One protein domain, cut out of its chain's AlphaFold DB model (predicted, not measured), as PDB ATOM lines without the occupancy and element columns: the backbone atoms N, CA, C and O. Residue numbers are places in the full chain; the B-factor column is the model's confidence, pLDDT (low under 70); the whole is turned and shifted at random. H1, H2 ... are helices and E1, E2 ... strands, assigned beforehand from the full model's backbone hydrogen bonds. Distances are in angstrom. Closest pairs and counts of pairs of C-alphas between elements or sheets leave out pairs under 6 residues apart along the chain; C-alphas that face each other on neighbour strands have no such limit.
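What this domain is: This is residues 2 to 171 of the 171 residues of an uncharacterized protein of Methanosarcina spelaei (UniProt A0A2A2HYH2). Two lobes stand as a V, joined through strand E2, which bends by 93 degrees at residue 38. One lobe is a twisted patch of E1, the first part of E2, E6 and E7, with the long helix H3 packed along it and H1 and H2 beside H3; the other is the long hairpin of E2 and E3, with E4 and E5 at its sides. The printed part has 170 residues with three named helices and seven named strands, in the order H1 E1 E2 E3 E4 E5 E6 H2 E7 H3, and its class is mixed, helices and strands. The strands form one branched, mixed sheet, strongly twisted. The whole is loose, with a radius of gyration of the C-alphas of 21.0 A and spans of 57 by 52 by 32 A.

Where its parts are: H1, residues 2 to 17, begins at C-alpha 2 (166.522, 248.025, 186.851) and is 22.9 A long. E1 is residues 22 to 24. E2, residues 34 to 52, measures 42.0 A and ends at C-alpha 52 (182.520, 250.374, 236.657). E3, residues 58 to 72, measures 39.4 A and bends by 52 degrees at residue 68. E4 is residues 80 to 82 and E5 residues 90 to 95. E6, residues 101 to 109, measures 26.0 A. H2 is residues 115 to 119. E7, residues 126 to 136, measures 27.0 A and bends by 52 degrees at residue 133. H3, residues 144 to 169, measures 38.3 A and ends at C-alpha 169 (158.900, 236.885, 201.531).

How they stand to each other: E1 and E3 lie on one side of E2, E5 and E6 on the other side. E1 is parallel to E2, with N 36 and O 23 2.8 A apart. E2 is antiparallel to E3 (N 43 and O 67, 2.8 A), to E5 (N 44 and O 93, 2.8 A) and to E6 (N 37 and O 103, 2.9 A). E2, E3 and E4 form a meander, each strand the antiparallel neighbour of the one before; with E5, antiparallel to E2, they form a Greek key. N 72 and O 80 of E3 and E4 are 2.9 A apart; N 104 and O 133 of antiparallel E6 and E7, 2.8 A. H3 is on the sheet at a height of 10.5 A, along the strands and only just over E6 alone: 6 of its C-alphas fall on E6, 2 each on E2 and E7. Its residues 149 to 161 touch H1, opposite ways at a steep tilt of 41 degrees; the closest C-alphas, of Arg 12 and Ile 153, are 5.9 A apart. H1 touches H2 with residues 11 to 15 alone, the closest C-alphas, of Val 11 and Leu 115, being 6.9 A apart. In H1, H2 and H3 every O i to N i+4 pair is within hydrogen-bond range.

The domain as a whole: The two farthest C-alphas, of Gly 93 and Gly 171, are 60.4 A apart. The printed part has no cut, and no link is long. Residues 164 to 171, of which 164 to 169 belong to H3, stand free. The mean pLDDT of the printed part is 80.1; residues 2 to 3, 26 to 31, 53, 57, 73 to 85 and 166 to 171 are under 70.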
ATOM      1  N   VAL A   2     167.463 247.089 187.520       58.69
ATOM      2  CA  VAL A   2     166.522 248.025 186.851       58.69
ATOM      3  C   VAL A   2     165.399 248.487 187.798       58.69
ATOM      4  O   VAL A   2     164.982 249.635 187.718       58.69
ATOM      5  N   GLU A   3     164.962 247.629 188.727       61.84
ATOM      6  CA  GLU A   3     163.932 247.948 189.737       61.84
ATOM      7  C   GLU A   3     164.435 248.946 190.796       61.84
ATOM      8  O   GLU A   3     163.776 249.954 191.033       61.84
ATOM      9  N   ASP A   4     165.654 248.761 191.325       72.44
ATOM     10  CA  ASP A   4     166.268 249.690 192.296       72.44
ATOM     11  C   ASP A   4     166.386 251.128 191.746       72.44
ATOM     12  O   ASP A   4     166.136 252.110 192.445       72.44
ATOM     13  N   GLU A   5     166.750 251.267 190.464       81.75
ATOM     14  CA  GLU A   5     166.897 252.570 189.806       81.75
ATOM     15  C   GLU A   5     165.531 253.214 189.502       81.75
ATOM     16  O   GLU A   5     165.393 254.436 189.559       81.75
ATOM     17  N   GLN A   6     164.498 252.412 189.219       87.12
ATOM     18  CA  GLN A   6     163.127 252.904 189.045       87.12
ATOM     19  C   GLN A   6     162.536 253.413 190.363       87.12
ATOM     20  O   GLN A   6     162.017 254.532 190.390       87.12
ATOM     21  N   LEU A   7     162.681 252.650 191.452       87.31
ATOM     22  CA  LEU A   7     162.203 253.040 192.779       87.31
ATOM     23  C   LEU A   7     162.880 254.326 193.261       87.31
ATOM     24  O   LEU A   7     162.206 255.278 193.658       87.31
ATOM     25  N   TYR A   8     164.211 254.403 193.163       90.56
ATOM     26  CA  TYR A   8     164.955 255.600 193.556       90.56
ATOM     27  C   TYR A   8     164.501 256.846 192.779       90.56
ATOM     28  O   TYR A   8     164.300 257.912 193.364       90.56
ATOM     29  N   ASN A   9     164.294 256.719 191.463       92.50
ATOM     30  CA  ASN A   9     163.813 257.826 190.635       92.50
ATOM     31  C   ASN A   9     162.389 258.258 191.009       92.50
ATOM     32  O   ASN A   9     162.125 259.460 191.059       92.50
ATOM     33  N   GLN A  10     161.501 257.313 191.328       91.69
ATOM     34  CA  GLN A  10     160.148 257.615 191.796       91.69
ATOM     35  C   GLN A  10     160.167 258.369 193.132       91.69
ATOM     36  O   GLN A  10     159.523 259.413 193.258       91.69
ATOM     37  N   VAL A  11     160.936 257.886 194.114       91.62
ATOM     38  CA  VAL A  11     161.104 258.562 195.413       91.62
ATOM     39  C   VAL A  11     161.644 259.973 195.203       91.62
ATOM     40  O   VAL A  11     161.084 260.945 195.712       91.62
ATOM     41  N   ARG A  12     162.698 260.105 194.391       94.19
ATOM     42  CA  ARG A  12     163.306 261.395 194.064       94.19
ATOM     43  C   ARG A  12     162.311 262.362 193.435       94.19
ATOM     44  O   ARG A  12     162.316 263.534 193.809       94.19
ATOM     45  N   GLU A  13     161.496 261.913 192.485       93.69
ATOM     46  CA  GLU A  13     160.496 262.750 191.818       93.69
ATOM     47  C   GLU A  13     159.464 263.280 192.818       93.69
ATOM     48  O   GLU A  13     159.242 264.491 192.889       93.69
ATOM     49  N   VAL A  14     158.907 262.395 193.651       91.38
ATOM     50  CA  VAL A  14     157.909 262.760 194.666       91.38
ATOM     51  C   VAL A  14     158.493 263.737 195.681       91.38
ATOM     52  O   VAL A  14     157.927 264.810 195.874       91.38
ATOM     53  N   VAL A  15     159.650 263.429 196.282       91.19
ATOM     54  CA  VAL A  15     160.308 264.325 197.251       91.19
ATOM     55  C   VAL A  15     160.638 265.673 196.606       91.19
ATOM     56  O   VAL A  15     160.462 266.727 197.221       91.19
ATOM     57  N   SER A  16     161.063 265.670 195.339       90.62
ATOM     58  CA  SER A  16     161.396 266.901 194.620       90.62
ATOM     59  C   SER A  16     160.179 267.789 194.334       90.62
ATOM     60  O   SER A  16     160.331 269.007 194.192       90.62
ATOM     61  N   ALA A  17     158.980 267.212 194.265       90.00
ATOM     62  CA  ALA A  17     157.736 267.945 194.055       90.00
ATOM     63  C   ALA A  17     157.198 268.612 195.336       90.00
ATOM     64  O   ALA A  17     156.372 269.520 195.243       90.00
ATOM     65  N   ILE A  18     157.672 268.211 196.523       87.44
ATOM     66  CA  ILE A  18     157.183 268.735 197.805       87.44
ATOM     67  C   ILE A  18     157.619 270.197 197.984       87.44
ATOM     68  O   ILE A  18     158.822 270.471 198.028       87.44
ATOM     69  N   PRO A  19     156.688 271.158 198.118       86.62
ATOM     70  CA  PRO A  19     157.042 272.557 198.314       86.62
ATOM     71  C   PRO A  19     157.624 272.760 199.718       86.62
ATOM     72  O   PRO A  19     156.894 272.827 200.704       86.62
ATOM     73  N   MET A  20     158.950 272.869 199.798       87.62
ATOM     74  CA  MET A  20     159.666 273.151 201.039       87.62
ATOM     75  C   MET A  20     159.971 274.638 201.152       87.62
ATOM     76  O   MET A  20     160.247 275.312 200.158       87.62
ATOM     77  N   LYS A  21     159.939 275.140 202.380       87.50
ATOM     78  CA  LYS A  21     160.280 276.517 202.716       87.50
ATOM     79  C   LYS A  21     161.208 276.544 203.928       87.50
ATOM     80  O   LYS A  21     161.272 275.585 204.705       87.50
ATOM     81  N   ILE A  22     161.982 277.625 203.972       89.00
ATOM     82  CA  ILE A  22     162.894 277.966 205.055       89.00
ATOM     83  C   ILE A  22     162.292 279.164 205.782       89.00
ATOM     84  O   ILE A  22     161.992 280.176 205.144       89.00
ATOM     85  N   GLY A  23     162.223 279.100 207.106       86.19
ATOM     86  CA  GLY A  23     161.801 280.235 207.920       86.19
ATOM     87  C   GLY A  23     162.469 280.250 209.284       86.19
ATOM     88  O   GLY A  23     163.378 279.469 209.560       86.19
ATOM     89  N   PHE A  24     162.055 281.192 210.123       83.12
ATOM     90  CA  PHE A  24     162.566 281.327 211.484       83.12
ATOM     91  C   PHE A  24     161.620 280.660 212.471       83.12
ATOM     92  O   PHE A  24     160.401 280.690 212.292       83.12
ATOM     93  N   GLU A  25     162.198 280.092 213.522       74.94
ATOM     94  CA  GLU A  25     161.435 279.528 214.628       74.94
ATOM     95  C   GLU A  25     160.467 280.573 215.206       74.94
ATOM     96  O   GLU A  25     160.839 281.730 215.416       74.94
ATOM     97  N   ASN A  26     159.226 280.153 215.466       61.62
ATOM     98  CA  ASN A  26     158.188 280.955 216.120       61.62
ATOM     99  C   ASN A  26     157.735 282.230 215.378       61.62
ATOM    100  O   ASN A  26     157.227 283.167 215.996       61.62
ATOM    101  N   ILE A  27     157.828 282.263 214.044       55.78
ATOM    102  CA  ILE A  27     156.944 283.131 213.251       55.78
ATOM    103  C   ILE A  27     155.582 282.427 213.161       55.78
ATOM    104  O   ILE A  27     155.426 281.456 212.420       55.78
ATOM    105  N   ASP A  28     154.616 282.897 213.956       48.28
ATOM    106  CA  ASP A  28     153.268 282.321 214.059       48.28
ATOM    107  C   ASP A  28     152.660 281.956 212.691       48.28
ATOM    108  O   ASP A  28     152.604 282.769 211.764       48.28
ATOM    109  N   GLY A  29     152.140 280.726 212.592       44.03
ATOM    110  CA  GLY A  29     151.351 280.254 211.446       44.03
ATOM    111  C   GLY A  29     152.148 279.627 210.299       44.03
ATOM    112  O   GLY A  29     151.583 279.363 209.236       44.03
ATOM    113  N   ILE A  30     153.442 279.371 210.489       49.50
ATOM    114  CA  ILE A  30     154.327 278.885 209.437       49.50
ATOM    115  C   ILE A  30     155.039 277.601 209.907       49.50
ATOM    116  O   ILE A  30     156.086 277.658 210.535       49.50
ATOM    117  N   SER A  31     154.495 276.426 209.567       62.66
ATOM    118  CA  SER A  31     155.252 275.167 209.670       62.66
ATOM    119  C   SER A  31     156.316 275.141 208.577       62.66
ATOM    120  O   SER A  31     155.970 275.084 207.395       62.66
ATOM    121  N   GLU A  32     157.582 275.272 208.958       81.94
ATOM    122  CA  GLU A  32     158.732 275.259 208.053       81.94
ATOM    123  C   GLU A  32     159.358 273.867 207.996       81.94
ATOM    124  O   GLU A  32     159.389 273.154 208.994       81.94
ATOM    125  N   TYR A  33     159.864 273.484 206.824       87.38
ATOM    126  CA  TYR A  33     160.639 272.245 206.693       87.38
ATOM    127  C   TYR A  33     162.094 272.468 207.078       87.38
ATOM    128  O   TYR A  33     162.772 271.533 207.487       87.38
ATOM    129  N   VAL A  34     162.572 273.706 206.951       90.44
ATOM    130  CA  VAL A  34     163.878 274.125 207.441       90.44
ATOM    131  C   VAL A  34     163.691 275.326 208.362       90.44
ATOM    132  O   VAL A  34     163.241 276.391 207.936       90.44
ATOM    133  N   THR A  35     164.084 275.171 209.617       88.75
ATOM    134  CA  THR A  35     163.914 276.173 210.667       88.75
ATOM    135  C   THR A  35     165.255 276.792 211.037       88.75
ATOM    136  O   THR A  35     166.224 276.097 211.348       88.75
ATOM    137  N   LYS A  36     165.307 278.126 211.040       89.31
ATOM    138  CA  LYS A  36     166.433 278.920 211.539       89.31
ATOM    139  C   LYS A  36     166.180 279.333 212.984       89.31
ATOM    140  O   LYS A  36     165.189 280.005 213.270       89.31
ATOM    141  N   ARG A  37     167.112 278.998 213.875       87.00
ATOM    142  CA  ARG A  37     167.099 279.393 215.292       87.00
ATOM    143  C   ARG A  37     168.256 280.331 215.583       87.00
ATOM    144  O   ARG A  37     169.390 280.043 215.204       87.00
ATOM    145  N   VAL A  38     167.998 281.457 216.241       88.00
ATOM    146  CA  VAL A  38     169.052 282.433 216.559       88.00
ATOM    147  C   VAL A  38     169.963 281.855 217.633       88.00
ATOM    148  O   VAL A  38     169.510 281.557 218.735       88.00
ATOM    149  N   LEU A  39     171.251 281.703 217.330       88.50
ATOM    150  CA  LEU A  39     172.240 281.271 218.307       88.50
ATOM    151  C   LEU A  39     172.651 282.469 219.171       88.50
ATOM    152  O   LEU A  39     173.191 283.450 218.662       88.50
ATOM    153  N   VAL A  40     172.439 282.372 220.483       87.62
ATOM    154  CA  VAL A  40     172.771 283.438 221.449       87.62
ATOM    155  C   VAL A  40     174.032 283.143 222.256       87.62
ATOM    156  O   VAL A  40     174.577 284.034 222.908       87.62
ATOM    157  N   GLY A  41     174.531 281.908 222.199       88.12
ATOM    158  CA  GLY A  41     175.764 281.518 222.868       88.12
ATOM    159  C   GLY A  41     175.989 280.022 222.898       88.12
ATOM    160  O   GLY A  41     175.271 279.242 222.283       88.12
ATOM    161  N   TYR A  42     177.015 279.646 223.644       88.81
ATOM    162  CA  TYR A  42     177.367 278.272 223.929       88.81
ATOM    163  C   TYR A  42     177.521 278.099 225.435       88.81
ATOM    164  O   TYR A  42     178.360 278.755 226.057       88.81
ATOM    165  N   ALA A  43     176.720 277.221 226.026       87.88
ATOM    166  CA  ALA A  43     176.869 276.820 227.411       87.88
ATOM    167  C   ALA A  43     178.019 275.815 227.509       87.88
ATOM    168  O   ALA A  43     177.999 274.761 226.874       87.88
ATOM    169  N   ILE A  44     179.023 276.129 228.320       89.44
ATOM    170  CA  ILE A  44     180.077 275.187 228.677       89.44
ATOM    171  C   ILE A  44     179.551 274.350 229.831       89.44
ATOM    172  O   ILE A  44     179.298 274.856 230.927       89.44
ATOM    173  N   VAL A  45     179.378 273.067 229.565       87.75
ATOM    174  CA  VAL A  45     178.687 272.130 230.434       87.75
ATOM    175  C   VAL A  45     179.666 271.075 230.915       87.75
ATOM    176  O   VAL A  45     180.352 270.436 230.120       87.75
ATOM    177  N   ARG A  46     179.721 270.882 232.229       86.25
ATOM    178  CA  ARG A  46     180.472 269.814 232.879       86.25
ATOM    179  C   ARG A  46     179.530 268.676 233.245       86.25
ATOM    180  O   ARG A  46     178.535 268.918 233.924       86.25
ATOM    181  N   TYR A  47     179.901 267.451 232.896       82.56
ATOM    182  CA  TYR A  47     179.178 266.245 233.294       82.56
ATOM    183  C   TYR A  47     180.134 265.191 233.852       82.56
ATOM    184  O   TYR A  47     181.346 265.221 233.608       82.56
ATOM    185  N   ILE A  48     179.591 264.294 234.668       83.62
ATOM    186  CA  ILE A  48     180.356 263.278 235.383       83.62
ATOM    187  C   ILE A  48     179.867 261.905 234.948       83.62
ATOM    188  O   ILE A  48     178.706 261.573 235.149       83.62
ATOM    189  N   VAL A  49     180.770 261.082 234.420       80.69
ATOM    190  CA  VAL A  49     180.474 259.681 234.107       80.69
ATOM    191  C   VAL A  49     181.101 258.806 235.181       80.69
ATOM    192  O   VAL A  49     182.294 258.919 235.483       80.69
ATOM    193  N   LYS A  50     180.283 257.932 235.766       80.56
ATOM    194  CA  LYS A  50     180.740 256.866 236.656       80.56
ATOM    195  C   LYS A  50     180.814 255.580 235.851       80.56
ATOM    196  O   LYS A  50     179.786 255.063 235.424       80.56
ATOM    197  N   GLU A  51     182.020 255.075 235.645       78.88
ATOM    198  CA  GLU A  51     182.233 253.789 234.983       78.88
ATOM    199  C   GLU A  51     182.649 252.753 236.024       78.88
ATOM    200  O   GLU A  51     183.368 253.058 236.983       78.88
ATOM    201  N   LYS A  52     182.178 251.523 235.828       73.69
ATOM    202  CA  LYS A  52     182.520 250.374 236.657       73.69
ATOM    203  C   LYS A  52     183.205 249.338 235.780       73.69
ATOM    204  O   LYS A  52     182.599 248.830 234.841       73.69
ATOM    205  N   GLU A  53     184.473 249.063 236.061       66.44
ATOM    206  CA  GLU A  53     185.210 248.011 235.357       66.44
ATOM    207  C   GLU A  53     184.776 246.616 235.825       66.44
ATOM    208  O   GLU A  53     184.169 246.451 236.889       66.44
ATOM    209  N   LEU A  54     185.147 245.603 235.035       71.12
ATOM    210  CA  LEU A  54     184.943 244.177 235.328       71.12
ATOM    211  C   LEU A  54     185.459 243.778 236.725       71.12
ATOM    212  O   LEU A  54     184.930 242.857 237.345       71.12
ATOM    213  N   ASP A  55     186.430 244.525 237.252       78.19
ATOM    214  CA  ASP A  55     187.081 244.305 238.544       78.19
ATOM    215  C   ASP A  55     186.337 244.968 239.725       78.19
ATOM    216  O   ASP A  55     186.889 245.092 240.821       78.19
ATOM    217  N   ASN A  56     185.102 245.449 239.523       71.31
ATOM    218  CA  ASN A  56     184.302 246.191 240.510       71.31
ATOM    219  C   ASN A  56     184.923 247.516 240.994       71.31
ATOM    220  O   ASN A  56     184.442 248.107 241.965       71.31
ATOM    221  N   ARG A  57     185.963 248.020 240.322       68.25
ATOM    222  CA  ARG A  57     186.500 249.360 240.572       68.25
ATOM    223  C   ARG A  57     185.605 250.393 239.897       68.25
ATOM    224  O   ARG A  57     185.381 250.328 238.692       68.25
ATOM    225  N   GLU A  58     185.110 251.336 240.689       73.81
ATOM    226  CA  GLU A  58     184.375 252.501 240.201       73.81
ATOM    227  C   GLU A  58     185.329 253.687 240.097       73.81
ATOM    228  O   GLU A  58     186.051 254.001 241.048       73.81
ATOM    229  N   TYR A  59     185.322 254.367 238.956       70.69
ATOM    230  CA  TYR A  59     186.023 255.634 238.807       70.69
ATOM    231  C   TYR A  59     185.098 256.706 238.244       70.69
ATOM    232  O   TYR A  59     184.146 256.446 237.509       70.69
ATOM    233  N   THR A  60     185.388 257.942 238.635       79.06
ATOM    234  CA  THR A  60     184.625 259.130 238.255       79.06
ATOM    235  C   THR A  60     185.429 259.908 237.221       79.06
ATOM    236  O   THR A  60     186.504 260.418 237.541       79.06
ATOM    237  N   LYS A  61     184.924 260.010 235.991       76.06
ATOM    238  CA  LYS A  61     185.497 260.874 234.951       76.06
ATOM    239  C   LYS A  61     184.677 262.154 234.853       76.06
ATOM    240  O   LYS A  61     183.451 262.114 234.848       76.06
ATOM    241  N   THR A  62     185.363 263.290 234.783       82.94
ATOM    242  CA  THR A  62     184.738 264.593 234.530       82.94
ATOM    243  C   THR A  62     184.997 264.982 233.088       82.94
ATOM    244  O   THR A  62     186.148 264.999 232.654       82.94
ATOM    245  N   PHE A  63     183.938 265.329 232.373       83.62
ATOM    246  CA  PHE A  63     183.990 265.777 230.992       83.62
ATOM    247  C   PHE A  63     183.420 267.184 230.877       83.62
ATOM    248  O   PHE A  63     182.649 267.630 231.730       83.62
ATOM    249  N   VAL A  64     183.817 267.882 229.817       85.50
ATOM    250  CA  VAL A  64     183.301 269.203 229.475       85.50
ATOM    251  C   VAL A  64     182.891 269.191 228.009       85.50
ATOM    252  O   VAL A  64     183.680 268.782 227.159       85.50
ATOM    253  N   LYS A  65     181.674 269.647 227.722       84.81
ATOM    254  CA  LYS A  65     181.157 269.873 226.369       84.81
ATOM    255  C   LYS A  65     180.628 271.298 226.229       84.81
ATOM    256  O   LYS A  65     180.488 272.023 227.211       84.81
ATOM    257  N   SER A  66     180.375 271.701 224.994       85.19
ATOM    258  CA  SER A  66     179.835 273.010 224.650       85.19
ATOM    259  C   SER A  66     178.500 272.805 223.946       85.19
ATOM    260  O   SER A  66     178.485 272.292 222.829       85.19
ATOM    261  N   ASN A  67     177.401 273.202 224.582       86.06
ATOM    262  CA  ASN A  67     176.058 273.068 224.022       86.06
ATOM    263  C   ASN A  67     175.628 274.412 223.418       86.06
ATOM    264  O   ASN A  67     175.759 275.434 224.096       86.06
ATOM    265  N   PRO A  68     175.135 274.453 222.169       86.56
ATOM    266  CA  PRO A  68     174.577 275.677 221.611       86.56
ATOM    267  C   PRO A  68     173.343 276.101 222.412       86.56
ATOM    268  O   PRO A  68     172.576 275.265 222.883       86.56
ATOM    269  N   VAL A  69     173.181 277.409 222.565       86.00
ATOM    270  CA  VAL A  69     172.047 278.034 223.236       86.00
ATOM    271  C   VAL A  69     171.307 278.862 222.205       86.00
ATOM    272  O   VAL A  69     171.887 279.788 221.623       86.00
ATOM    273  N   TYR A  70     170.044 278.528 221.982       85.19
ATOM    274  CA  TYR A  70     169.197 279.222 221.021       85.19
ATOM    275  C   TYR A  70     168.235 280.162 221.739       85.19
ATOM    276  O   TYR A  70     167.829 279.918 222.876       85.19
ATOM    277  N   GLN A  71     167.907 281.269 221.084       79.88
ATOM    278  CA  GLN A  71     166.852 282.154 221.547       79.88
ATOM    279  C   GLN A  71     165.513 281.419 221.457       79.88
ATOM    280  O   GLN A  71     165.125 281.007 220.368       79.88
ATOM    281  N   ASP A  72     164.804 281.310 222.577       70.44
ATOM    282  CA  ASP A  72     163.424 280.838 222.567       70.44
ATOM    283  C   ASP A  72     162.530 281.950 222.001       70.44
ATOM    284  O   ASP A  72     162.521 283.087 222.488       70.44
ATOM    285  N   GLY A  73     161.822 281.626 220.923       59.62
ATOM    286  CA  GLY A  73     160.862 282.517 220.280       59.62
ATOM    287  C   GLY A  73     159.422 282.300 220.745       59.62
ATOM    288  O   GLY A  73     158.526 282.946 220.203       59.62
ATOM    289  N   SER A  74     159.168 281.396 221.700       58.81
ATOM    290  CA  SER A  74     157.824 281.141 222.208       58.81
ATOM    291  C   SER A  74     157.265 282.444 222.788       58.81
ATOM    292  O   SER A  74     157.812 283.007 223.735       58.81
ATOM    293  N   GLY A  75     156.204 282.973 222.165       51.78
ATOM    294  CA  GLY A  75     155.668 284.338 222.319       51.78
ATOM    295  C   GLY A  75     155.180 284.764 223.714       51.78
ATOM    296  O   GLY A  75     154.385 285.696 223.841       51.78
ATOM    297  N   SER A  76     155.634 284.114 224.784       50.38
ATOM    298  CA  SER A  76     155.689 284.726 226.102       50.38
ATOM    299  C   SER A  76     156.644 285.925 226.028       50.38
ATOM    300  O   SER A  76     157.730 285.823 225.474       50.38
ATOM    301  N   ASN A  77     156.265 287.087 226.563       45.28
ATOM    302  CA  ASN A  77     157.071 288.325 226.576       45.28
ATOM    303  C   ASN A  77     158.368 288.233 227.426       45.28
ATOM    304  O   ASN A  77     158.827 289.214 228.011       45.28
ATOM    305  N   THR A  78     158.950 287.047 227.517       47.03
ATOM    306  CA  THR A  78     160.194 286.687 228.170       47.03
ATOM    307  C   THR A  78     161.076 286.074 227.095       47.03
ATOM    308  O   THR A  78     160.776 284.993 226.610       47.03
ATOM    309  N   TYR A  79     162.157 286.765 226.719       50.72
ATOM    310  CA  TYR A  79     163.223 286.185 225.903       50.72
ATOM    311  C   TYR A  79     163.818 284.993 226.666       50.72
ATOM    312  O   TYR A  79     164.669 285.172 227.540       50.72
ATOM    313  N   GLY A  80     163.296 283.797 226.407       53.59
ATOM    314  CA  GLY A  80     163.818 282.552 226.946       53.59
ATOM    315  C   GLY A  80     165.066 282.122 226.184       53.59
ATOM    316  O   GLY A  80     165.373 282.626 225.099       53.59
ATOM    317  N   VAL A  81     165.801 281.182 226.759       58.62
ATOM    318  CA  VAL A  81     166.882 280.487 226.068       58.62
ATOM    319  C   VAL A  81     166.643 278.997 226.195       58.62
ATOM    320  O   VAL A  81     166.430 278.507 227.304       58.62
ATOM    321  N   ASP A  82     166.678 278.293 225.069       66.00
ATOM    322  CA  ASP A  82     166.687 276.838 225.082       66.00
ATOM    323  C   ASP A  82     168.131 276.371 225.266       66.00
ATOM    324  O   ASP A  82     169.007 276.557 224.410       66.00
ATOM    325  N   THR A  83     168.390 275.836 226.452       59.19
ATOM    326  CA  THR A  83     169.660 275.248 226.837       59.19
ATOM    327  C   THR A  83     169.400 273.766 227.058       59.19
ATOM    328  O   THR A  83     169.018 273.385 228.161       59.19
ATOM    329  N   ASN A  84     169.586 272.936 226.028       66.31
ATOM    330  CA  ASN A  84     169.540 271.472 226.128       66.31
ATOM    331  C   ASN A  84     170.590 270.973 227.142       66.31
ATOM    332  O   ASN A  84     171.706 270.612 226.768       66.31
ATOM    333  N   ILE A  85     170.274 271.042 228.433       69.06
ATOM    334  CA  ILE A  85     171.136 270.708 229.567       69.06
ATOM    335  C   ILE A  85     170.388 269.672 230.389       69.06
ATOM    336  O   ILE A  85     169.271 269.915 230.846       69.06
ATOM    337  N   GLU A  86     171.008 268.518 230.584       73.69
ATOM    338  CA  GLU A  86     170.402 267.433 231.352       73.69
ATOM    339  C   GLU A  86     170.514 267.682 232.866       73.69
ATOM    340  O   GLU A  86     171.372 268.422 233.343       73.69
ATOM    341  N   ASN A  87     169.671 267.022 233.664       70.00
ATOM    342  CA  ASN A  87     169.618 267.236 235.119       70.00
ATOM    343  C   ASN A  87     170.937 266.927 235.856       70.00
ATOM    344  O   ASN A  87     171.161 267.425 236.959       70.00
ATOM    345  N   GLU A  88     171.800 266.091 235.276       73.69
ATOM    346  CA  GLU A  88     173.094 265.700 235.856       73.69
ATOM    347  C   GLU A  88     174.253 266.609 235.407       73.69
ATOM    348  O   GLU A  88     175.409 266.428 235.803       73.69
ATOM    349  N   GLU A  89     173.945 267.609 234.588       81.88
ATOM    350  CA  GLU A  89     174.905 268.508 233.984       81.88
ATOM    351  C   GLU A  89     175.018 269.826 234.754       81.88
ATOM    352  O   GLU A  89     174.057 270.375 235.285       81.88
ATOM    353  N   THR A  90     176.234 270.367 234.834       84.31
ATOM    354  CA  THR A  90     176.498 271.658 235.477       84.31
ATOM    355  C   THR A  90     177.019 272.653 234.454       84.31
ATOM    356  O   THR A  90     178.097 272.446 233.892       84.31
ATOM    357  N   VAL A  91     176.325 273.776 234.265       84.38
ATOM    358  CA  VAL A  91     176.867 274.906 233.496       84.38
ATOM    359  C   VAL A  91     178.018 275.530 234.271       84.38
ATOM    360  O   VAL A  91     177.854 275.971 235.407       84.38
ATOM    361  N   ILE A  92     179.190 275.579 233.649       88.25
ATOM    362  CA  ILE A  92     180.405 276.171 234.220       88.25
ATOM    363  C   ILE A  92     180.829 277.458 233.500       88.25
ATOM    364  O   ILE A  92     181.760 278.126 233.941       88.25
ATOM    365  N   GLY A  93     180.140 277.830 232.419       84.00
ATOM    366  CA  GLY A  93     180.332 279.102 231.727       84.00
ATOM    367  C   GLY A  93     179.412 279.252 230.520       84.00
ATOM    368  O   GLY A  93     178.788 278.286 230.086       84.00
ATOM    369  N   VAL A  94     179.348 280.461 229.964       84.50
ATOM    370  CA  VAL A  94     178.668 280.753 228.695       84.50
ATOM    371  C   VAL A  94     179.610 281.577 227.824       84.50
ATOM    372  O   VAL A  94     180.197 282.551 228.294       84.50
ATOM    373  N   VAL A  95     179.760 281.180 226.565       88.06
ATOM    374  CA  VAL A  95     180.574 281.876 225.562       88.06
ATOM    375  C   VAL A  95     179.646 282.485 224.519       88.06
ATOM    376  O   VAL A  95     178.737 281.819 224.030       88.06
ATOM    377  N   GLN A  96     179.861 283.753 224.179       83.75
ATOM    378  CA  GLN A  96     179.072 284.422 223.144       83.75
ATOM    379  C   GLN A  96     179.468 283.943 221.740       83.75
ATOM    380  O   GLN A  96     180.637 283.614 221.514       83.75
ATOM    381  N   PRO A  97     178.529 283.921 220.779       83.31
ATOM    382  CA  PRO A  97     178.865 283.646 219.396       83.31
ATOM    383  C   PRO A  97     179.672 284.829 218.845       83.31
ATOM    384  O   PRO A  97     179.441 285.985 219.189       83.31
ATOM    385  N   THR A  98     180.647 284.548 217.987       77.38
ATOM    386  CA  THR A  98     181.571 285.570 217.465       77.38
ATOM    387  C   THR A  98     180.926 286.524 216.456       77.38
ATOM    388  O   THR A  98     181.480 287.586 216.182       77.38
ATOM    389  N   ARG A  99     179.772 286.148 215.894       81.81
ATOM    390  CA  ARG A  99     178.982 286.895 214.904       81.81
ATOM    391  C   ARG A  99     177.526 286.410 214.913       81.81
ATOM    392  O   ARG A  99     177.291 285.306 215.418       81.81
ATOM    393  N   PRO A 100     176.567 287.163 214.337       86.50
ATOM    394  CA  PRO A 100     175.205 286.673 214.132       86.50
ATOM    395  C   PRO A 100     175.223 285.307 213.441       86.50
ATOM    396  O   PRO A 100     175.776 285.150 212.348       86.50
ATOM    397  N   THR A 101     174.695 284.308 214.143       91.00
ATOM    398  CA  THR A 101     174.748 282.898 213.756       91.00
ATOM    399  C   THR A 101     173.371 282.288 213.965       91.00
ATOM    400  O   THR A 101     172.711 282.570 214.966       91.00
ATOM    401  N   TYR A 102     172.955 281.436 213.038       90.50
ATOM    402  CA  TYR A 102     171.719 280.677 213.138       90.50
ATOM    403  C   TYR A 102     172.038 279.188 213.151       90.50
ATOM    404  O   TYR A 102     172.839 278.716 212.344       90.50
ATOM    405  N   GLY A 103     171.418 278.444 214.063       90.44
ATOM    406  CA  GLY A 103     171.308 276.997 213.928       90.44
ATOM    407  C   GLY A 103     170.247 276.683 212.884       90.44
ATOM    408  O   GLY A 103     169.159 277.259 212.922       90.44
ATOM    409  N   ILE A 104     170.580 275.810 211.942       91.94
ATOM    410  CA  ILE A 104     169.686 275.373 210.877       91.94
ATOM    411  C   ILE A 104     169.236 273.958 211.192       91.94
ATOM    412  O   ILE A 104     170.062 273.072 211.414       91.94
ATOM    413  N   PHE A 105     167.926 273.764 211.201       90.19
ATOM    414  CA  PHE A 105     167.284 272.506 211.530       90.19
ATOM    415  C   PHE A 105     166.342 272.094 210.408       90.19
ATOM    416  O   PHE A 105     165.734 272.956 209.783       90.19
ATOM    417  N   GLY A 106     166.244 270.801 210.132       90.50
ATOM    418  CA  GLY A 106     165.373 270.234 209.113       90.50
ATOM    419  C   GLY A 106     164.352 269.302 209.740       90.50
ATOM    420  O   GLY A 106     164.724 268.420 210.511       90.50
ATOM    421  N   LEU A 107     163.086 269.471 209.383       88.88
ATOM    422  CA  LEU A 107     162.014 268.585 209.804       88.88
ATOM    423  C   LEU A 107     162.186 267.226 209.116       88.88
ATOM    424  O   LEU A 107     162.183 267.142 207.884       88.88
ATOM    425  N   MET A 108     162.352 266.164 209.900       88.31
ATOM    426  CA  MET A 108     162.616 264.824 209.372       88.31
ATOM    427  C   MET A 108     161.340 263.983 209.298       88.31
ATOM    428  O   MET A 108     160.517 264.048 210.219       88.31
ATOM    429  N   PRO A 109     161.140 263.188 208.230       86.94
ATOM    430  CA  PRO A 109     160.098 262.170 208.218       86.94
ATOM    431  C   PRO A 109     160.386 261.130 209.305       86.94
ATOM    432  O   PRO A 109     161.540 260.924 209.680       86.94
ATOM    433  N   LEU A 110     159.339 260.479 209.805       84.69
ATOM    434  CA  LEU A 110     159.490 259.339 210.709       84.69
ATOM    435  C   LEU A 110     160.161 258.146 210.002       84.69
ATOM    436  O   LEU A 110     159.956 257.936 208.805       84.69
ATOM    437  N   ASP A 111     160.900 257.342 210.773       74.75
ATOM    438  CA  ASP A 111     161.683 256.177 210.317       74.75
ATOM    439  C   ASP A 111     160.839 255.014 209.742       74.75
ATOM    440  O   ASP A 111     161.369 253.967 209.396       74.75
ATOM    441  N   ASP A 112     159.514 255.114 209.696       76.44
ATOM    442  CA  ASP A 112     158.630 254.083 209.138       76.44
ATOM    443  C   ASP A 112     157.673 254.633 208.076       76.44
ATOM    444  O   ASP A 112     156.724 253.953 207.668       76.44
ATOM    445  N   LEU A 113     157.935 255.849 207.593       84.00
ATOM    446  CA  LEU A 113     157.047 256.572 206.698       84.00
ATOM    447  C   LEU A 113     157.058 255.998 205.277       84.00
ATOM    448  O   LEU A 113     158.110 255.697 204.715       84.00
ATOM    449  N   SER A 114     155.884 255.810 204.671       85.31
ATOM    450  CA  SER A 114     155.787 255.445 203.253       85.31
ATOM    451  C   SER A 114     155.808 256.651 202.328       85.31
ATOM    452  O   SER A 114     155.462 257.765 202.719       85.31
ATOM    453  N   LEU A 115     156.156 256.422 201.065       85.19
ATOM    454  CA  LEU A 115     156.127 257.431 200.016       85.19
ATOM    455  C   LEU A 115     154.725 258.041 199.858       85.19
ATOM    456  O   LEU A 115     154.587 259.248 199.664       85.19
ATOM    457  N   GLU A 116     153.676 257.230 200.004       85.19
ATOM    458  CA  GLU A 116     152.279 257.682 199.982       85.19
ATOM    459  C   GLU A 116     151.952 258.584 201.179       85.19
ATOM    460  O   GLU A 116     151.313 259.631 201.031       85.19
ATOM    461  N   GLN A 117     152.412 258.210 202.375       85.62
ATOM    462  CA  GLN A 117     152.214 259.014 203.579       85.62
ATOM    463  C   GLN A 117     153.016 260.316 203.524       85.62
ATOM    464  O   GLN A 117     152.507 261.360 203.940       85.62
ATOM    465  N   LEU A 118     154.222 260.291 202.956       84.06
ATOM    466  CA  LEU A 118     155.016 261.487 202.700       84.06
ATOM    467  C   LEU A 118     154.290 262.434 201.734       84.06
ATOM    468  O   LEU A 118     154.162 263.625 202.015       84.06
ATOM    469  N   ALA A 119     153.745 261.903 200.636       83.25
ATOM    470  CA  ALA A 119     153.005 262.676 199.638       83.25
ATOM    471  C   ALA A 119     151.720 263.322 200.190       83.25
ATOM    472  O   ALA A 119     151.249 264.318 199.640       83.25
ATOM    473  N   SER A 120     151.165 262.804 201.293       82.75
ATOM    474  CA  SER A 120     150.013 263.417 201.970       82.75
ATOM    475  C   SER A 120     150.335 264.752 202.656       82.75
ATOM    476  O   SER A 120     149.412 265.497 202.986       82.75
ATOM    477  N   LEU A 121     151.623 265.052 202.877       76.00
ATOM    478  CA  LEU A 121     152.121 266.261 203.549       76.00
ATOM    479  C   LEU A 121     151.524 266.508 204.946       76.00
ATOM    480  O   LEU A 121     151.533 267.636 205.439       76.00
ATOM    481  N   SER A 122     151.010 265.467 205.606       79.19
ATOM    482  CA  SER A 122     150.522 265.597 206.977       79.19
ATOM    483  C   SER A 122     151.690 265.772 207.945       79.19
ATOM    484  O   SER A 122     152.535 264.887 208.060       79.19
ATOM    485  N   PHE A 123     151.705 266.870 208.705       72.75
ATOM    486  CA  PHE A 123     152.738 267.132 209.717       72.75
ATOM    487  C   PHE A 123     152.799 266.067 210.826       72.75
ATOM    488  O   PHE A 123     153.824 265.930 211.480       72.75
ATOM    489  N   SER A 124     151.746 265.259 211.000       77.94
ATOM    490  CA  SER A 124     151.742 264.110 211.921       77.94
ATOM    491  C   SER A 124     152.728 262.997 211.545       77.94
ATOM    492  O   SER A 124     152.919 262.072 212.323       77.94
ATOM    493  N   HIS A 125     153.290 263.045 210.338       81.62
ATOM    494  CA  HIS A 125     154.234 262.067 209.799       81.62
ATOM    495  C   HIS A 125     155.703 262.466 209.976       81.62
ATOM    496  O   HIS A 125     156.592 261.800 209.447       81.62
ATOM    497  N   PHE A 126     155.953 263.567 210.681       82.69
ATOM    498  CA  PHE A 126     157.283 264.116 210.875       82.69
ATOM    499  C   PHE A 126     157.652 264.091 212.354       82.69
ATOM    500  O   PHE A 126     156.801 264.295 213.222       82.69
ATOM    501  N   GLY A 127     158.916 263.775 212.614       78.19
ATOM    502  CA  GLY A 127     159.485 263.684 213.950       78.19
ATOM    503  C   GLY A 127     160.082 265.006 214.415       78.19
ATOM    504  O   GLY A 127     159.633 266.090 214.044       78.19
ATOM    505  N   GLU A 128     161.111 264.901 215.247       75.38
ATOM    506  CA  GLU A 128     161.861 266.059 215.716       75.38
ATOM    507  C   GLU A 128     162.747 266.656 214.614       75.38
ATOM    508  O   GLU A 128     163.195 265.987 213.679       75.38
ATOM    509  N   ASP A 129     163.013 267.948 214.765       80.81
ATOM    510  CA  ASP A 129     163.951 268.707 213.951       80.81
ATOM    511  C   ASP A 129     165.378 268.138 214.074       80.81
ATOM    512  O   ASP A 129     165.957 268.081 215.161       80.81
ATOM    513  N   MET A 130     166.002 267.804 212.945       86.06
ATOM    514  CA  MET A 130     167.406 267.399 212.889       86.06
ATOM    515  C   MET A 130     168.308 268.601 212.626       86.06
ATOM    516  O   MET A 130     168.068 269.390 211.714       86.06
ATOM    517  N   PHE A 131     169.401 268.722 213.377       87.69
ATOM    518  CA  PHE A 131     170.406 269.754 213.131       87.69
ATOM    519  C   PHE A 131     171.125 269.531 211.788       87.69
ATOM    520  O   PHE A 131     171.784 268.510 211.593       87.69
ATOM    521  N   LEU A 132     171.025 270.502 210.877       89.19
ATOM    522  CA  LEU A 132     171.663 270.477 209.554       89.19
ATOM    523  C   LEU A 132     173.008 271.207 209.543       89.19
ATOM    524  O   LEU A 132     173.911 270.835 208.794       89.19
ATOM    525  N   GLY A 133     173.159 272.247 210.365       90.69
ATOM    526  CA  GLY A 133     174.392 273.022 210.427       90.69
ATOM    527  C   GLY A 133     174.201 274.436 210.951       90.69
ATOM    528  O   GLY A 133     173.172 274.784 211.527       90.69
ATOM    529  N   PHE A 134     175.224 275.263 210.749       91.19
ATOM    530  CA  PHE A 134     175.196 276.675 211.117       91.19
ATOM    531  C   PHE A 134     175.181 277.564 209.882       91.19
ATOM    532  O   PHE A 134     175.912 277.323 208.922       91.19
ATOM    533  N   GLU A 135     174.414 278.643 209.971       92.00
ATOM    534  CA  GLU A 135     174.421 279.743 209.021       92.00
ATOM    535  C   GLU A 135     175.038 280.981 209.678       92.00
ATOM    536  O   GLU A 135     174.700 281.349 210.802       92.00
ATOM    537  N   TYR A 136     175.947 281.633 208.964       89.94
ATOM    538  CA  TYR A 136     176.698 282.798 209.419       89.94
ATOM    539  C   TYR A 136     176.483 283.971 208.475       89.94
ATOM    540  O   TYR A 136     176.571 283.825 207.254       89.94
ATOM    541  N   GLU A 137     176.302 285.162 209.030       85.44
ATOM    542  CA  GLU A 137     176.224 286.370 208.216       85.44
ATOM    543  C   GLU A 137     177.480 286.546 207.333       85.44
ATOM    544  O   GLU A 137     178.616 286.299 207.761       85.44
ATOM    545  N   GLY A 138     177.269 286.941 206.072       83.69
ATOM    546  CA  GLY A 138     178.341 287.244 205.116       83.69
ATOM    547  C   GLY A 138     179.110 286.035 204.568       83.69
ATOM    548  O   GLY A 138     180.152 286.227 203.947       83.69
ATOM    549  N   THR A 139     178.637 284.808 204.799       87.69
ATOM    550  CA  THR A 139     179.241 283.575 204.258       87.69
ATOM    551  C   THR A 139     178.281 282.926 203.255       87.69
ATOM    552  O   THR A 139     177.071 283.086 203.381       87.69
ATOM    553  N   GLU A 140     178.808 282.235 202.244       88.00
ATOM    554  CA  GLU A 140     177.999 281.382 201.364       88.00
ATOM    555  C   GLU A 140     177.579 280.117 202.120       88.00
ATOM    556  O   GLU A 140     178.383 279.544 202.859       88.00
ATOM    557  N   HIS A 141     176.327 279.695 201.941       84.50
ATOM    558  CA  HIS A 141     175.747 278.556 202.650       84.50
ATOM    559  C   HIS A 141     175.269 277.491 201.671       84.50
ATOM    560  O   HIS A 141     174.906 277.832 200.543       84.50
ATOM    561  N   PRO A 142     175.236 276.217 202.093       87.31
ATOM    562  CA  PRO A 142     174.594 275.170 201.319       87.31
ATOM    563  C   PRO A 142     173.127 275.493 201.021       87.31
ATOM    564  O   PRO A 142     172.459 276.211 201.767       87.31
ATOM    565  N   GLU A 143     172.599 274.896 199.956       92.94
ATOM    566  CA  GLU A 143     171.167 274.928 199.683       92.94
ATOM    567  C   GLU A 143     170.475 273.941 200.641       92.94
ATOM    568  O   GLU A 143     170.435 272.731 200.411       92.94
ATOM    569  N   TRP A 144     170.013 274.461 201.784       93.06
ATOM    570  CA  TRP A 144     169.494 273.657 202.894       93.06
ATOM    571  C   TRP A 144     168.295 272.787 202.503       93.06
ATOM    572  O   TRP A 144     168.170 271.671 203.006       93.06
ATOM    573  N   ILE A 145     167.438 273.261 201.592       92.62
ATOM    574  CA  ILE A 145     166.296 272.482 201.096       92.62
ATOM    575  C   ILE A 145     166.784 271.259 200.315       92.62
ATOM    576  O   ILE A 145     166.261 270.164 200.497       92.62
ATOM    577  N   SER A 146     167.796 271.414 199.468       92.75
ATOM    578  CA  SER A 146     168.383 270.347 198.659       92.75
ATOM    579  C   SER A 146     169.046 269.310 199.554       92.75
ATOM    580  O   SER A 146     168.794 268.124 199.376       92.75
ATOM    581  N   MET A 147     169.790 269.749 200.577       92.50
ATOM    582  CA  MET A 147     170.348 268.844 201.588       92.50
ATOM    583  C   MET A 147     169.258 268.062 202.331       92.50
ATOM    584  O   MET A 147     169.385 266.853 202.517       92.50
ATOM    585  N   LEU A 148     168.175 268.729 202.745       92.62
ATOM    586  CA  LEU A 148     167.057 268.065 203.416       92.62
ATOM    587  C   LEU A 148     166.360 267.058 202.490       92.62
ATOM    588  O   LEU A 148     166.057 265.944 202.905       92.62
ATOM    589  N   ARG A 149     166.152 267.420 201.221       93.12
ATOM    590  CA  ARG A 149     165.561 266.536 200.208       93.12
ATOM    591  C   ARG A 149     166.404 265.299 199.970       93.12
ATOM    592  O   ARG A 149     165.847 264.212 199.909       93.12
ATOM    593  N   GLU A 150     167.720 265.447 199.853       92.38
ATOM    594  CA  GLU A 150     168.628 264.306 199.717       92.38
ATOM    595  C   GLU A 150     168.485 263.354 200.906       92.38
ATOM    596  O   GLU A 150     168.316 262.154 200.708       92.38
ATOM    597  N   LYS A 151     168.425 263.891 202.132       90.25
ATOM    598  CA  LYS A 151     168.204 263.088 203.344       90.25
ATOM    599  C   LYS A 151     166.858 262.369 203.347       90.25
ATOM    600  O   LYS A 151     166.793 261.198 203.703       90.25
ATOM    601  N   TRP A 152     165.789 263.045 202.933       91.62
ATOM    602  CA  TRP A 152     164.473 262.420 202.811       91.62
ATOM    603  C   TRP A 152     164.464 261.312 201.759       91.62
ATOM    604  O   TRP A 152     163.889 260.258 202.000       91.62
ATOM    605  N   ILE A 153     165.110 261.531 200.609       92.75
ATOM    606  CA  ILE A 153     165.217 260.519 199.552       92.75
ATOM    607  C   ILE A 153     165.943 259.283 200.080       92.75
ATOM    608  O   ILE A 153     165.446 258.184 199.870       92.75
ATOM    609  N   GLU A 154     167.075 259.456 200.771       89.81
ATOM    610  CA  GLU A 154     167.836 258.350 201.372       89.81
ATOM    611  C   GLU A 154     166.964 257.512 202.316       89.81
ATOM    612  O   GLU A 154     166.864 256.301 202.145       89.81
ATOM    613  N   ILE A 155     166.291 258.161 203.271       88.38
ATOM    614  CA  ILE A 155     165.459 257.492 204.283       88.38
ATOM    615  C   ILE A 155     164.299 256.741 203.622       88.38
ATOM    616  O   ILE A 155     164.130 255.539 203.812       88.38
ATOM    617  N   ILE A 156     163.519 257.433 202.792       89.75
ATOM    618  CA  ILE A 156     162.309 256.866 202.190       89.75
ATOM    619  C   ILE A 156     162.651 255.744 201.210       89.75
ATOM    620  O   ILE A 156     161.947 254.741 201.164       89.75
ATOM    621  N   TYR A 157     163.742 255.879 200.453       90.19
ATOM    622  CA  TYR A 157     164.193 254.832 199.543       90.19
ATOM    623  C   TYR A 157     164.545 253.536 200.280       90.19
ATOM    624  O   TYR A 157     164.090 252.470 199.866       90.19
ATOM    625  N   GLU A 158     165.307 253.612 201.377       87.50
ATOM    626  CA  GLU A 158     165.644 252.417 202.159       87.50
ATOM    627  C   GLU A 158     164.384 251.757 202.738       87.50
ATOM    628  O   GLU A 158     164.240 250.537 202.659       87.50
ATOM    629  N   HIS A 159     163.413 252.542 203.216       85.38
ATOM    630  CA  HIS A 159     162.153 251.990 203.724       85.38
ATOM    631  C   HIS A 159     161.293 251.331 202.646       85.38
ATOM    632  O   HIS A 159     160.765 250.242 202.875       85.38
ATOM    633  N   GLU A 160     161.135 251.951 201.474       85.50
ATOM    634  CA  GLU A 160     160.371 251.332 200.384       85.50
ATOM    635  C   GLU A 160     161.034 250.038 199.905       85.50
ATOM    636  O   GLU A 160     160.361 249.019 199.742       85.50
ATOM    637  N   LYS A 161     162.365 250.035 199.795       85.62
ATOM    638  CA  LYS A 161     163.131 248.843 199.433       85.62
ATOM    639  C   LYS A 161     162.955 247.712 200.448       85.62
ATOM    640  O   LYS A 161     162.770 246.556 200.068       85.62
ATOM    641  N   GLU A 162     162.993 248.017 201.745       82.94
ATOM    642  CA  GLU A 162     162.708 247.026 202.785       82.94
ATOM    643  C   GLU A 162     161.283 246.469 202.657       82.94
ATOM    644  O   GLU A 162     161.089 245.255 202.757       82.94
ATOM    645  N   ARG A 163     160.278 247.315 202.398       80.25
ATOM    646  CA  ARG A 163     158.886 246.862 202.244       80.25
ATOM    647  C   ARG A 163     158.689 245.938 201.048       80.25
ATOM    648  O   ARG A 163     157.973 244.947 201.199       80.25
ATOM    649  N   GLU A 164     159.324 246.214 199.910       78.69
ATOM    650  CA  GLU A 164     159.300 245.316 198.747       78.69
ATOM    651  C   GLU A 164     159.882 243.941 199.107       78.69
ATOM    652  O   GLU A 164     159.214 242.920 198.926       78.69
ATOM    653  N   LEU A 165     161.055 243.911 199.751       72.88
ATOM    654  CA  LEU A 165     161.707 242.669 200.188       72.88
ATOM    655  C   LEU A 165     160.843 241.856 201.169       72.88
ATOM    656  O   LEU A 165     160.745 240.633 201.058       72.88
ATOM    657  N   TRP A 166     160.187 242.505 202.136       64.25
ATOM    658  CA  TRP A 166     159.293 241.824 203.085       64.25
ATOM    659  C   TRP A 166     157.953 241.403 202.466       64.25
ATOM    660  O   TRP A 166     157.342 240.436 202.941       64.25
ATOM    661  N   GLY A 167     157.492 242.110 201.432       59.88
ATOM    662  CA  GLY A 167     156.309 241.765 200.646       59.88
ATOM    663  C   GLY A 167     156.513 240.491 199.826       59.88
ATOM    664  O   GLY A 167     155.636 239.629 199.817       59.88
ATOM    665  N   GLU A 168     157.697 240.320 199.234       55.84
ATOM    666  CA  GLU A 168     158.066 239.120 198.470       55.84
ATOM    667  C   GLU A 168     158.243 237.870 199.347       55.84
ATOM    668  O   GLU A 168     157.907 236.766 198.929       55.84
ATOM    669  N   VAL A 169     158.704 238.016 200.595       51.78
ATOM    670  CA  VAL A 169     158.900 236.885 201.531       51.78
ATOM    671  C   VAL A 169     157.577 236.326 202.081       51.78
ATOM    672  O   VAL A 169     157.535 235.201 202.583       51.78
ATOM    673  N   LYS A 170     156.485 237.095 202.004       46.03
ATOM    674  CA  LYS A 170     155.141 236.676 202.449       46.03
ATOM    675  C   LYS A 170     154.222 236.227 201.302       46.03
ATOM    676  O   LYS A 170     153.070 235.891 201.587       46.03
ATOM    677  N   GLY A 171     154.710 236.249 200.057       41.38
ATOM    678  CA  GLY A 171     153.991 235.852 198.838       41.38
ATOM    679  C   GLY A 171     154.091 234.371 198.502       41.38
ATOM    680  O   GLY A 171     155.127 233.748 198.820       41.38
TER     681      GLY A 171